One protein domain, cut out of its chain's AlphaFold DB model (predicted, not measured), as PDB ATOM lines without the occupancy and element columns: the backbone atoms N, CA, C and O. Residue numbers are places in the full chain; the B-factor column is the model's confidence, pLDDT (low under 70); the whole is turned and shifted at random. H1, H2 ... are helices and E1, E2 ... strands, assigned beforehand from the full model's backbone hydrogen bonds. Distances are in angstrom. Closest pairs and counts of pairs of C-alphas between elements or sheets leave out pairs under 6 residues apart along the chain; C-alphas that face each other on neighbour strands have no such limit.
ATOM      1  N   ILE A  40      17.977 -19.891 -20.001       97.69
ATOM      2  CA  ILE A  40      17.737 -21.276 -20.410       97.69
ATOM      3  C   ILE A  40      17.411 -21.372 -21.903       97.69
ATOM      4  O   ILE A  40      16.860 -20.465 -22.524       97.69
ATOM      5  N   ASP A  41      17.691 -22.532 -22.497       97.44
ATOM      6  CA  ASP A  41      17.416 -22.751 -23.922       97.44
ATOM      7  C   ASP A  41      15.937 -23.031 -24.212       97.44
ATOM      8  O   ASP A  41      15.440 -22.763 -25.310       97.44
ATOM      9  N   SER A  42      15.231 -23.668 -23.273       96.50
ATOM     10  CA  SER A  42      13.830 -24.049 -23.461       96.50
ATOM     11  C   SER A  42      13.147 -24.538 -22.193       96.50
ATOM     12  O   SER A  42      13.770 -25.209 -21.374       96.50
ATOM     13  N   PHE A  43      11.829 -24.364 -22.136       95.00
ATOM     14  CA  PHE A  43      10.963 -24.955 -21.116       95.00
ATOM     15  C   PHE A  43       9.842 -25.785 -21.744       95.00
ATOM     16  O   PHE A  43       9.571 -25.704 -22.948       95.00
ATOM     17  N   ARG A  44       9.205 -26.636 -20.935       92.06
ATOM     18  CA  ARG A  44       8.103 -27.479 -21.400       92.06
ATOM     19  C   ARG A  44       6.783 -26.726 -21.312       92.06
ATOM     20  O   ARG A  44       6.440 -26.153 -20.285       92.06
ATOM     21  N   GLN A  45       6.000 -26.829 -22.374       84.06
ATOM     22  CA  GLN A  45       4.652 -26.297 -22.448       84.06
ATOM     23  C   GLN A  45       3.650 -27.459 -22.457       84.06
ATOM     24  O   GLN A  45       3.799 -28.420 -23.207       84.06
ATOM     25  N   PHE A  46       2.629 -27.387 -21.600       66.81
ATOM     26  CA  PHE A  46       1.618 -28.450 -21.465       66.81
ATOM     27  C   PHE A  46       0.237 -28.078 -22.015       66.81
ATOM     28  O   PHE A  46      -0.579 -28.962 -22.259       66.81
ATOM     29  N   LYS A  47      -0.045 -26.782 -22.165       69.94
ATOM     30  CA  LYS A  47      -1.316 -26.221 -22.645       69.94
ATOM     31  C   LYS A  47      -1.032 -25.035 -23.563       69.94
ATOM     32  O   LYS A  47       0.129 -24.695 -23.756       69.94
ATOM     33  N   GLN A  48      -2.069 -24.406 -24.113       73.56
ATOM     34  CA  GLN A  48      -1.936 -23.143 -24.840       73.56
ATOM     35  C   GLN A  48      -1.083 -22.141 -24.045       73.56
ATOM     36  O   GLN A  48      -1.194 -22.064 -22.821       73.56
ATOM     37  N   LEU A  49      -0.162 -21.468 -24.740       79.56
ATOM     38  CA  LEU A  49       0.798 -20.559 -24.121       79.56
ATOM     39  C   LEU A  49       0.039 -19.312 -23.688       79.56
ATOM     40  O   LEU A  49      -0.436 -18.567 -24.542       79.56
ATOM     41  N   ASN A  50      -0.052 -19.095 -22.384       84.00
ATOM     42  CA  ASN A  50      -0.517 -17.831 -21.844       84.00
ATOM     43  C   ASN A  50       0.713 -17.007 -21.497       84.00
ATOM     44  O   ASN A  50       1.624 -17.502 -20.834       84.00
ATOM     45  N   TYR A  51       0.741 -15.769 -21.967       89.00
ATOM     46  CA  TYR A  51       1.788 -14.821 -21.632       89.00
ATOM     47  C   TYR A  51       1.149 -13.529 -21.133       89.00
ATOM     48  O   TYR A  51       0.010 -13.217 -21.488       89.00
ATOM     49  N   ARG A  52       1.882 -12.774 -20.321       89.31
ATOM     50  CA  ARG A  52       1.512 -11.418 -19.914       89.31
ATOM     51  C   ARG A  52       2.484 -10.435 -20.539       89.31
ATOM     52  O   ARG A  52       3.684 -10.701 -20.606       89.31
ATOM     53  N   PHE A  53       1.942  -9.338 -21.045       90.19
ATOM     54  CA  PHE A  53       2.731  -8.255 -21.610       90.19
ATOM     55  C   PHE A  53       3.514  -7.555 -20.495       90.19
ATOM     56  O   PHE A  53       2.952  -7.301 -19.437       90.19
ATOM     57  N   VAL A  54       4.799  -7.296 -20.735       90.38
ATOM     58  CA  VAL A  54       5.615  -6.408 -19.891       90.38
ATOM     59  C   VAL A  54       5.914  -5.145 -20.687       90.38
ATOM     60  O   VAL A  54       5.598  -4.051 -20.256       90.38
ATOM     61  N   ASN A  55       6.477  -5.312 -21.884       90.88
ATOM     62  CA  ASN A  55       6.668  -4.251 -22.870       90.88
ATOM     63  C   ASN A  55       6.876  -4.884 -24.261       90.88
ATOM     64  O   ASN A  55       6.787  -6.101 -24.439       90.88
ATOM     65  N   ASP A  56       7.201  -4.081 -25.276       91.06
ATOM     66  CA  ASP A  56       7.359  -4.577 -26.650       91.06
ATOM     67  C   ASP A  56       8.532  -5.562 -26.857       91.06
ATOM     68  O   ASP A  56       8.633  -6.168 -27.926       91.06
ATOM     69  N   TYR A  57       9.437  -5.721 -25.891       94.88
ATOM     70  CA  TYR A  57      10.553  -6.672 -25.946       94.88
ATOM     71  C   TYR A  57      10.405  -7.843 -24.981       94.88
ATOM     72  O   TYR A  57      11.104  -8.838 -25.163       94.88
ATOM     73  N   PHE A  58       9.506  -7.754 -24.002       95.25
ATOM     74  CA  PHE A  58       9.440  -8.707 -22.905       95.25
ATOM     75  C   PHE A  58       8.014  -9.170 -22.607       95.25
ATOM     76  O   PHE A  58       7.064  -8.385 -22.579       95.25
ATOM     77  N   VAL A  59       7.873 -10.469 -22.341       94.38
ATOM     78  CA  VAL A  59       6.647 -11.071 -21.799       94.38
ATOM     79  C   VAL A  59       6.990 -12.044 -20.685       94.38
ATOM     80  O   VAL A  59       8.031 -12.698 -20.734       94.38
ATOM     81  N   THR A  60       6.088 -12.202 -19.722       94.56
ATOM     82  CA  THR A  60       6.175 -13.292 -18.743       94.56
ATOM     83  C   THR A  60       5.282 -14.452 -19.151       94.56
ATOM     84  O   THR A  60       4.224 -14.262 -19.753       94.56
ATOM     85  N   VAL A  61       5.713 -15.672 -18.849       92.31
ATOM     86  CA  VAL A  61       4.971 -16.911 -19.085       92.31
ATOM     87  C   VAL A  61       4.941 -17.696 -17.786       92.31
ATOM     88  O   VAL A  61       5.984 -18.114 -17.295       92.31
ATOM     89  N   ASP A  62       3.736 -17.940 -17.285       88.00
ATOM     90  CA  ASP A  62       3.497 -18.811 -16.137       88.00
ATOM     91  C   ASP A  62       3.214 -20.229 -16.632       88.00
ATOM     92  O   ASP A  62       2.395 -20.466 -17.536       88.00
ATOM     93  N   THR A  63       3.919 -21.193 -16.049       87.94
ATOM     94  CA  THR A  63       3.643 -22.605 -16.253       87.94
ATOM     95  C   THR A  63       3.601 -23.346 -14.925       87.94
ATOM     96  O   THR A  63       4.201 -22.967 -13.929       87.94
ATOM     97  N   ARG A  64       3.044 -24.559 -14.956       84.88
ATOM     98  CA  ARG A  64       3.088 -25.480 -13.809       84.88
ATOM     99  C   ARG A  64       4.495 -25.841 -13.318       84.88
ATOM    100  O   ARG A  64       4.604 -26.419 -12.244       84.88
ATOM    101  N   GLN A  65       5.528 -25.651 -14.136       87.69
ATOM    102  CA  GLN A  65       6.906 -26.004 -13.784       87.69
ATOM    103  C   GLN A  65       7.698 -24.821 -13.233       87.69
ATOM    104  O   GLN A  65       8.790 -25.037 -12.721       87.69
ATOM    105  N   GLY A  66       7.162 -23.612 -13.362       90.75
ATOM    106  CA  GLY A  66       7.850 -22.375 -13.045       90.75
ATOM    107  C   GLY A  66       7.432 -21.254 -13.983       90.75
ATOM    108  O   GLY A  66       6.718 -21.479 -14.973       90.75
ATOM    109  N   ASP A  67       7.928 -20.075 -13.649       93.50
ATOM    110  CA  ASP A  67       7.690 -18.829 -14.351       93.50
ATOM    111  C   ASP A  67       8.917 -18.445 -15.172       93.50
ATOM    112  O   ASP A  67      10.064 -18.715 -14.801       93.50
ATOM    113  N   TYR A  68       8.666 -17.813 -16.315       96.19
ATOM    114  CA  TYR A  68       9.717 -17.438 -17.249       96.19
ATOM    115  C   TYR A  68       9.526 -16.014 -17.754       96.19
ATOM    116  O   TYR A  68       8.408 -15.597 -18.056       96.19
ATOM    117  N   LEU A  69      10.633 -15.297 -17.927       97.25
ATOM    118  CA  LEU A  69      10.698 -14.037 -18.663       97.25
ATOM    119  C   LEU A  69      11.277 -14.313 -20.052       97.25
ATOM    120  O   LEU A  69      12.350 -14.899 -20.186       97.25
ATOM    121  N   LEU A  70      10.570 -13.910 -21.100       97.12
ATOM    122  CA  LEU A  70      11.002 -14.089 -22.482       97.12
ATOM    123  C   LEU A  70      11.396 -12.739 -23.063       97.12
ATOM    124  O   LEU A  70      10.618 -11.793 -22.995       97.12
ATOM    125  N   GLU A  71      12.570 -12.686 -23.687       97.50
ATOM    126  CA  GLU A  71      13.055 -11.528 -24.437       97.50
ATOM    127  C   GLU A  71      12.923 -11.796 -25.938       97.50
ATOM    128  O   GLU A  71      13.330 -12.854 -26.431       97.50
ATOM    129  N   PHE A  72      12.378 -10.842 -26.688       97.31
ATOM    130  CA  PHE A  72      12.285 -10.914 -28.142       97.31
ATOM    131  C   PHE A  72      13.509 -10.317 -28.824       97.31
ATOM    132  O   PHE A  72      14.097  -9.335 -28.381       97.31
ATOM    133  N   LYS A  73      13.831 -10.856 -30.002       96.50
ATOM    134  CA  LYS A  73      14.958 -10.390 -30.821       96.50
ATOM    135  C   LYS A  73      14.814  -8.930 -31.280       96.50
ATOM    136  O   LYS A  73      15.802  -8.277 -31.610       96.50
ATOM    137  N   SER A  74      13.584  -8.443 -31.382       94.12
ATOM    138  CA  SER A  74      13.252  -7.094 -31.837       94.12
ATOM    139  C   SER A  74      11.911  -6.659 -31.261       94.12
ATOM    140  O   SER A  74      11.094  -7.514 -30.921       94.12
ATOM    141  N   ARG A  75      11.655  -5.344 -31.260       92.31
ATOM    142  CA  ARG A  75      10.376  -4.743 -30.857       92.31
ATOM    143  C   ARG A  75       9.189  -5.484 -31.492       92.31
ATOM    144  O   ARG A  75       9.064  -5.519 -32.717       92.31
ATOM    145  N   CYS A  76       8.309  -6.029 -30.662       90.56
ATOM    146  CA  CYS A  76       7.172  -6.846 -31.054       90.56
ATOM    147  C   CYS A  76       5.839  -6.118 -30.826       90.56
ATOM    148  O   CYS A  76       5.096  -6.392 -29.889       90.56
ATOM    149  N   ARG A  77       5.466  -5.232 -31.754       86.62
ATOM    150  CA  ARG A  77       4.162  -4.533 -31.705       86.62
ATOM    151  C   ARG A  77       2.957  -5.471 -31.830       86.62
ATOM    152  O   ARG A  77       1.826  -5.098 -31.525       86.62
ATOM    153  N   ALA A  78       3.187  -6.692 -32.311       87.19
ATOM    154  CA  ALA A  78       2.142  -7.688 -32.432       87.19
ATOM    155  C   ALA A  78       1.570  -8.094 -31.068       87.19
ATOM    156  O   ALA A  78       0.414  -8.488 -31.040       87.19
ATOM    157  N   LEU A  79       2.304  -7.955 -29.953       85.06
ATOM    158  CA  LEU A  79       1.835  -8.365 -28.619       85.06
ATOM    159  C   LEU A  79       0.541  -7.668 -28.203       85.06
ATOM    160  O   LEU A  79      -0.372  -8.337 -27.721       85.06
ATOM    161  N   THR A  80       0.453  -6.361 -28.452       81.56
ATOM    162  CA  THR A  80      -0.661  -5.483 -28.059       81.56
ATOM    163  C   THR A  80      -1.692  -5.284 -29.171       81.56
ATOM    164  O   THR A  80      -2.770  -4.733 -28.956       81.56
ATOM    165  N   THR A  81      -1.409  -5.760 -30.388       84.06
ATOM    166  CA  THR A  81      -2.328  -5.596 -31.521       84.06
ATOM    167  C   THR A  81      -3.552  -6.497 -31.349       84.06
ATOM    168  O   THR A  81      -3.414  -7.707 -31.202       84.06
ATOM    169  N   ARG A  82      -4.771  -5.952 -31.418       82.31
ATOM    170  CA  ARG A  82      -6.002  -6.759 -31.263       82.31
ATOM    171  C   ARG A  82      -6.356  -7.571 -32.512       82.31
ATOM    172  O   ARG A  82      -6.833  -8.695 -32.408       82.31
ATOM    173  N   ASN A  83      -6.090  -7.021 -33.694       86.75
ATOM    174  CA  ASN A  83      -6.413  -7.677 -34.958       86.75
ATOM    175  C   ASN A  83      -5.341  -8.695 -35.340       86.75
ATOM    176  O   ASN A  83      -4.155  -8.370 -35.388       86.75
ATOM    177  N   PHE A  84      -5.766  -9.912 -35.660       86.00
ATOM    178  CA  PHE A  84      -4.870 -10.939 -36.168       86.00
ATOM    179  C   PHE A  84      -4.412 -10.614 -37.598       86.00
ATOM    180  O   PHE A  84      -5.231 -10.289 -38.459       86.00
ATOM    181  N   THR A  85      -3.112 -10.751 -37.865       88.06
ATOM    182  CA  THR A  85      -2.544 -10.719 -39.220       88.06
ATOM    183  C   THR A  85      -1.794 -12.025 -39.503       88.06
ATOM    184  O   THR A  85      -1.321 -12.667 -38.564       88.06
ATOM    185  N   PRO A  86      -1.638 -12.445 -40.776       87.75
ATOM    186  CA  PRO A  86      -0.911 -13.676 -41.114       87.75
ATOM    187  C   PRO A  86       0.534 -13.727 -40.590       87.75
ATOM    188  O   PRO A  86       1.067 -14.804 -40.353       87.75
ATOM    189  N   GLU A  87       1.160 -12.570 -40.379       86.31
ATOM    190  CA  GLU A  87       2.513 -12.448 -39.823       86.31
ATOM    191  C   GLU A  87       2.586 -12.835 -38.339       86.31
ATOM    192  O   GLU A  87       3.668 -13.117 -37.837       86.31
ATOM    193  N   MET A  88       1.445 -12.893 -37.642       90.75
ATOM    194  CA  MET A  88       1.354 -13.281 -36.231       90.75
ATOM    195  C   MET A  88       1.269 -14.795 -36.018       90.75
ATOM    196  O   MET A  88       1.150 -15.240 -34.875       90.75
ATOM    197  N   VAL A  89       1.277 -15.591 -37.091       90.00
ATOM    198  CA  VAL A  89       1.270 -17.053 -36.987       90.00
ATOM    199  C   VAL A  89       2.555 -17.515 -36.316       90.00
ATOM    200  O   VAL A  89       3.658 -17.197 -36.761       90.00
ATOM    201  N   ASP A  90       2.403 -18.312 -35.260       91.62
ATOM    202  CA  ASP A  90       3.550 -18.822 -34.532       91.62
ATOM    203  C   ASP A  90       4.269 -19.952 -35.262       91.62
ATOM    204  O   ASP A  90       3.672 -20.945 -35.683       91.62
ATOM    205  N   ILE A  91       5.591 -19.831 -35.323       92.31
ATOM    206  CA  ILE A  91       6.490 -20.890 -35.754       92.31
ATOM    207  C   ILE A  91       6.919 -21.659 -34.508       92.31
ATOM    208  O   ILE A  91       7.513 -21.096 -33.587       92.31
ATOM    209  N   ARG A  92       6.616 -22.961 -34.488       91.75
ATOM    210  CA  ARG A  92       6.980 -23.884 -33.406       91.75
ATOM    211  C   ARG A  92       7.747 -25.068 -33.965       91.75
ATOM    212  O   ARG A  92       7.260 -25.754 -34.864       91.75
ATOM    213  N   ARG A  93       8.933 -25.346 -33.417       87.94
ATOM    214  CA  ARG A  93       9.719 -26.526 -33.812       87.94
ATOM    215  C   ARG A  93       9.292 -27.800 -33.079       87.94
ATOM    216  O   ARG A  93       9.477 -28.892 -33.607       87.94
ATOM    217  N   ASP A  94       8.787 -27.682 -31.852       89.38
ATOM    218  CA  ASP A  94       8.184 -28.781 -31.079       89.38
ATOM    219  C   ASP A  94       6.973 -28.246 -30.313       89.38
ATOM    220  O   ASP A  94       7.130 -27.290 -29.561       89.38
ATOM    221  N   PRO A  95       5.779 -28.837 -30.474       87.06
ATOM    222  CA  PRO A  95       4.581 -28.376 -29.778       87.06
ATOM    223  C   PRO A  95       4.647 -28.534 -28.250       87.06
ATOM    224  O   PRO A  95       3.846 -27.926 -27.550       87.06
ATOM    225  N   ALA A  96       5.563 -29.348 -27.714       89.69
ATOM    226  CA  ALA A  96       5.699 -29.583 -26.278       89.69
ATOM    227  C   ALA A  96       6.709 -28.653 -25.589       89.69
ATOM    228  O   ALA A  96       6.857 -28.723 -24.365       89.69
ATOM    229  N   ARG A  97       7.451 -27.828 -26.335       93.44
ATOM    230  CA  ARG A  97       8.509 -26.977 -25.778       93.44
ATOM    231  C   ARG A  97       8.529 -25.610 -26.431       93.44
ATOM    232  O   ARG A  97       8.393 -25.496 -27.640       93.44
ATOM    233  N   ILE A  98       8.823 -24.607 -25.619       94.69
ATOM    234  CA  ILE A  98       9.165 -23.267 -26.083       94.69
ATOM    235  C   ILE A  98      10.676 -23.151 -26.076       94.69
ATOM    236  O   ILE A  98      11.303 -23.461 -25.063       94.69
ATOM    237  N   ARG A  99      11.267 -22.732 -27.193       96.06
ATOM    238  CA  ARG A  99      12.718 -22.628 -27.352       96.06
ATOM    239  C   ARG A  99      13.142 -21.224 -27.728       96.06
ATOM    240  O   ARG A  99      12.579 -20.619 -28.646       96.06
ATOM    241  N   SER A 100      14.207 -20.766 -27.085       95.88
ATOM    242  CA  SER A 100      14.886 -19.540 -27.469       95.88
ATOM    243  C   SER A 100      15.402 -19.663 -28.907       95.88
ATOM    244  O   SER A 100      15.683 -20.755 -29.414       95.88
ATOM    245  N   ARG A 101      15.484 -18.536 -29.612       94.88
ATOM    246  CA  ARG A 101      16.029 -18.372 -30.971       94.88
ATOM    247  C   ARG A 101      15.289 -19.092 -32.096       94.88
ATOM    248  O   ARG A 101      15.549 -18.754 -33.252       94.88
ATOM    249  N   PHE A 102      14.414 -20.055 -31.838       93.56
ATOM    250  CA  PHE A 102      13.715 -20.809 -32.886       93.56
ATOM    251  C   PHE A 102      12.235 -20.480 -32.952       93.56
ATOM    252  O   PHE A 102      11.720 -20.278 -34.050       93.56
ATOM    253  N   ASP A 103      11.577 -20.429 -31.798       95.31
ATOM    254  CA  ASP A 103      10.133 -20.277 -31.749       95.31
ATOM    255  C   ASP A 103       9.727 -18.800 -31.704       95.31
ATOM    256  O   ASP A 103      10.524 -17.905 -31.387       95.31
ATOM    257  N   THR A 104       8.464 -18.546 -32.030       95.31
ATOM    258  CA  THR A 104       7.876 -17.205 -31.988       95.31
ATOM    259  C   THR A 104       6.664 -17.146 -31.066       95.31
ATOM    260  O   THR A 104       6.037 -18.172 -30.820       95.31
ATOM    261  N   ILE A 105       6.322 -15.953 -30.580       92.06
ATOM    262  CA  ILE A 105       5.037 -15.646 -29.934       92.06
ATOM    263  C   ILE A 105       4.403 -14.487 -30.693       92.06
ATOM    264  O   ILE A 105       5.033 -13.443 -30.858       92.06
ATOM    265  N   ARG A 106       3.177 -14.681 -31.182       91.44
ATOM    266  CA  ARG A 106       2.506 -13.770 -32.120       91.44
ATOM    267  C   ARG A 106       3.404 -13.361 -33.294       91.44
ATOM    268  O   ARG A 106       3.443 -12.194 -33.675       91.44
ATOM    269  N   GLY A 107       4.159 -14.319 -33.835       92.94
ATOM    270  CA  GLY A 107       5.106 -14.094 -34.935       92.94
ATOM    271  C   GLY A 107       6.439 -13.447 -34.533       92.94
ATOM    272  O   GLY A 107       7.362 -13.371 -35.344       92.94
ATOM    273  N   CYS A 108       6.604 -13.037 -33.273       94.56
ATOM    274  CA  CYS A 108       7.838 -12.427 -32.792       94.56
ATOM    275  C   CYS A 108       8.818 -13.449 -32.251       94.56
ATOM    276  O   CYS A 108       8.497 -14.252 -31.377       94.56
ATOM    277  N   ARG A 109      10.042 -13.404 -32.774       96.62
ATOM    278  CA  ARG A 109      11.091 -14.367 -32.457       96.62
ATOM    279  C   ARG A 109      11.611 -14.173 -31.041       96.62
ATOM    280  O   ARG A 109      12.133 -13.106 -30.720       96.62
ATOM    281  N   ILE A 110      11.525 -15.234 -30.248       97.38
ATOM    282  CA  ILE A 110      12.128 -15.303 -28.917       97.38
ATOM    283  C   ILE A 110      13.646 -15.325 -29.104       97.38
ATOM    284  O   ILE A 110      14.151 -16.137 -29.881       97.38
ATOM    285  N   ASP A 111      14.376 -14.445 -28.432       98.00
ATOM    286  CA  ASP A 111      15.841 -14.446 -28.417       98.00
ATOM    287  C   ASP A 111      16.377 -15.199 -27.204       98.00
ATOM    288  O   ASP A 111      17.213 -16.090 -27.361       98.00
ATOM    289  N   LYS A 112      15.824 -14.903 -26.022       98.38
ATOM    290  CA  LYS A 112      16.244 -15.483 -24.743       98.38
ATOM    291  C   LYS A 112      15.052 -15.826 -23.862       98.38
ATOM    292  O   LYS A 112      13.953 -15.296 -24.033       98.38
ATOM    293  N   ILE A 113      15.292 -16.743 -22.936       98.31
ATOM    294  CA  ILE A 113      14.337 -17.183 -21.924       98.31
ATOM    295  C   ILE A 113      15.089 -17.185 -20.603       98.31
ATOM    296  O   ILE A 113      16.169 -17.764 -20.532       98.31
ATOM    297  N   TYR A 114      14.507 -16.583 -19.579       98.19
ATOM    298  CA  TYR A 114      15.053 -16.558 -18.234       98.19
ATOM    299  C   TYR A 114      14.095 -17.261 -17.275       98.19
ATOM    300  O   TYR A 114      12.885 -17.044 -17.363       98.19
ATOM    301  N   GLU A 115      14.616 -18.090 -16.375       96.94
ATOM    302  CA  GLU A 115      13.848 -18.571 -15.221       96.94
ATOM    303  C   GLU A 115      13.704 -17.439 -14.201       96.94
ATOM    304  O   GLU A 115      14.678 -16.745 -13.905       96.94
ATOM    305  N   ILE A 116      12.491 -17.255 -13.678       95.88
ATOM    306  CA  ILE A 116      12.191 -16.244 -12.659       95.88
ATOM    307  C   ILE A 116      11.451 -16.877 -11.480       95.88
ATOM    308  O   ILE A 116      10.734 -17.868 -11.628       95.88
ATOM    309  N   THR A 117      11.641 -16.311 -10.291       94.88
ATOM    310  CA  THR A 117      10.883 -16.682  -9.091       94.88
ATOM    311  C   THR A 117       9.531 -15.967  -9.042       94.88
ATOM    312  O   THR A 117       9.302 -14.993  -9.758       94.88
ATOM    313  N   GLU A 118       8.643 -16.413  -8.153       90.94
ATOM    314  CA  GLU A 118       7.359 -15.743  -7.914       90.94
ATOM    315  C   GLU A 118       7.544 -14.286  -7.445       90.94
ATOM    316  O   GLU A 118       6.846 -13.390  -7.917       90.94
ATOM    317  N   ASP A 119       8.526 -14.027  -6.574       90.94
ATOM    318  CA  ASP A 119       8.850 -12.672  -6.107       90.94
ATOM    319  C   ASP A 119       9.301 -11.775  -7.271       90.94
ATOM    320  O   ASP A 119       8.813 -10.657  -7.430       90.94
ATOM    321  N   GLN A 120      10.168 -12.299  -8.142       94.00
ATOM    322  CA  GLN A 120      10.645 -11.606  -9.342       94.00
ATOM    323  C   GLN A 120       9.525 -11.366 -10.358       94.00
ATOM    324  O   GLN A 120       9.482 -10.324 -11.008       94.00
ATOM    325  N   LEU A 121       8.593 -12.314 -10.492       91.06
ATOM    326  CA  LEU A 121       7.406 -12.151 -11.322       91.06
ATOM    327  C   LEU A 121       6.516 -11.013 -10.808       91.06
ATOM    328  O   LEU A 121       5.974 -10.261 -11.615       91.06
ATOM    329  N   ASN A 122       6.357 -10.881  -9.490       89.00
ATOM    330  CA  ASN A 122       5.582  -9.791  -8.902       89.00
ATOM    331  C   ASN A 122       6.267  -8.433  -9.106       89.00
ATOM    332  O   ASN A 122       5.596  -7.488  -9.507       89.00
ATOM    333  N   GLU A 123       7.588  -8.352  -8.959       88.56
ATOM    334  CA  GLU A 123       8.343  -7.126  -9.256       88.56
ATOM    335  C   GLU A 123       8.234  -6.727 -10.741       88.56
ATOM    336  O   GLU A 123       7.969  -5.573 -11.072       88.56
ATOM    337  N   LEU A 124       8.330  -7.696 -11.659       88.00
ATOM    338  CA  LEU A 124       8.123  -7.462 -13.094       88.00
ATOM    339  C   LEU A 124       6.701  -6.989 -13.428       88.00
ATOM    340  O   LEU A 124       6.520  -6.234 -14.383       88.00
ATOM    341  N   ARG A 125       5.688  -7.426 -12.669       82.00
ATOM    342  CA  ARG A 125       4.310  -6.933 -12.829       82.00
ATOM    343  C   ARG A 125       4.200  -5.474 -12.418       82.00
ATOM    344  O   ARG A 125       3.593  -4.709 -13.147       82.00
ATOM    345  N   GLU A 126       4.851  -5.068 -11.331       80.12
ATOM    346  CA  GLU A 126       4.882  -3.658 -10.920       80.12
ATOM    347  C   GLU A 126       5.563  -2.761 -11.968       80.12
ATOM    348  O   GLU A 126       5.145  -1.620 -12.160       80.12
ATOM    349  N   LEU A 127       6.565  -3.284 -12.686       73.94
ATOM    350  CA  LEU A 127       7.190  -2.582 -13.813       73.94
ATOM    351  C   LEU A 127       6.256  -2.465 -15.029       73.94
ATOM    352  O   LEU A 127       6.275  -1.436 -15.699       73.94
ATOM    353  N   GLY A 128       5.454  -3.498 -15.310       61.00
ATOM    354  CA  GLY A 128       4.491  -3.518 -16.420       61.00
ATOM    355  C   GLY A 128       3.161  -2.804 -16.135       61.00
ATOM    356  O   GLY A 128       2.491  -2.387 -17.073       61.00
ATOM    357  N   ASP A 129       2.790  -2.634 -14.860       57.19
ATOM    358  CA  ASP A 129       1.567  -1.952 -14.408       57.19
ATOM    359  C   ASP A 129       1.762  -0.432 -14.201       57.19
ATOM    360  O   ASP A 129       0.844   0.273 -13.758       57.19
ATOM    361  N   ALA A 130       2.926   0.124 -14.571       45.03
ATOM    362  CA  ALA A 130       3.020   1.549 -14.888       45.03
ATOM    363  C   ALA A 130       1.929   1.868 -15.938       45.03
ATOM    364  O   ALA A 130       1.749   1.098 -16.873       45.03
TER     365      ALA A 130
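Overview. This is residues 40 to 130 of the 149 residues of an uncharacterized protein of Woeseiaceae bacterium (UniProt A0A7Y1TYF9). A strongly twisted antiparallel sheet of four strands, E2 E3 E4 E6, has the one named helix, H1, packed over one face; a small ribbon of two short strands, E1 and E5, sits by E6, away from H1. H1 and the long loop of residues 73 to 96 lie at opposite ends of the longest axis. The printed part has 91 residues with six named strands and one named helix, in the order E1 E2 E3 E4 E5 E6 H1; the class is mixed, helices and strands, with under half of the residues in named elements. It is compact, with a radius of gyration of the C-alphas of 12.5 A and spans of 36 by 30 by 21 A.

Arrangement. The sheet runs E2, residues 52 to 55, E3, residues 58 to 63, E4, residues 66 to 72, and E6, residues 108 to 116, with E2 and E6 as edge strands. E2 E3 E4 form a meander, each strand the antiparallel neighbour of the one before; E2 and E3 are a hairpin, and so are E3 and E4. Between E2 and E3, N 52 and O 60 are 2.8 A apart, within hydrogen-bond range; between E3 and E4, N 61 and O 68 are 2.8 A apart; between E4 and E6, N 114 and O 69 are 2.8 A apart. E6 bends by 68 degrees at Asp 111, and residues 104 to 105 pair antiparallel with its residues 108 to 109. H1, residues 118 to 128, is on the sheet, making two layers, a helix on one face of a sheet. Its height over the sheet is 9.0 A; it lies over E3 and E4 and runs slantwise to the strands, at 34 degrees to E3 on the local plane. The closest C-alphas of H1 and E2 are those of Gly 128 and Val 54, 4.7 A apart. In H1 every O i to N i+4 pair is within hydrogen-bond range. E1, residues 42 to 44, and E5, residues 97 to 99, are antiparallel neighbours, with N 98 and O 43 3.0 A apart. The closest C-alphas of E5 and E6 are those of Arg 99 and Ile 110, 7.5 A apart. E1 and H1 are apart, and so are E5 and H1.

Along the chain. E6 is the longest strand, 20.9 A from first to last C-alpha; E4 measures 19.5 A, E3 16.5 A, E2 9.3 A, E1 7.0 A and E5 6.3 A. H1 measures 15.2 A. E1 begins at C-alpha 42 (13.830, -24.049, -23.461), E6 ends at C-alpha 116 (12.191, -16.244, -12.659), and H1 ends at C-alpha 128 (4.491, -3.518, -16.420).

Size, cuts and confidence. The two C-alphas farthest apart are those of Pro 86 and Asp 119, 36.4 A. The printed part has no cut. The link from E4 to E5, 24 residues, is long. The mean pLDDT of the printed part is 89.3; residues 46 to 47 and 128 to 130 are under 70.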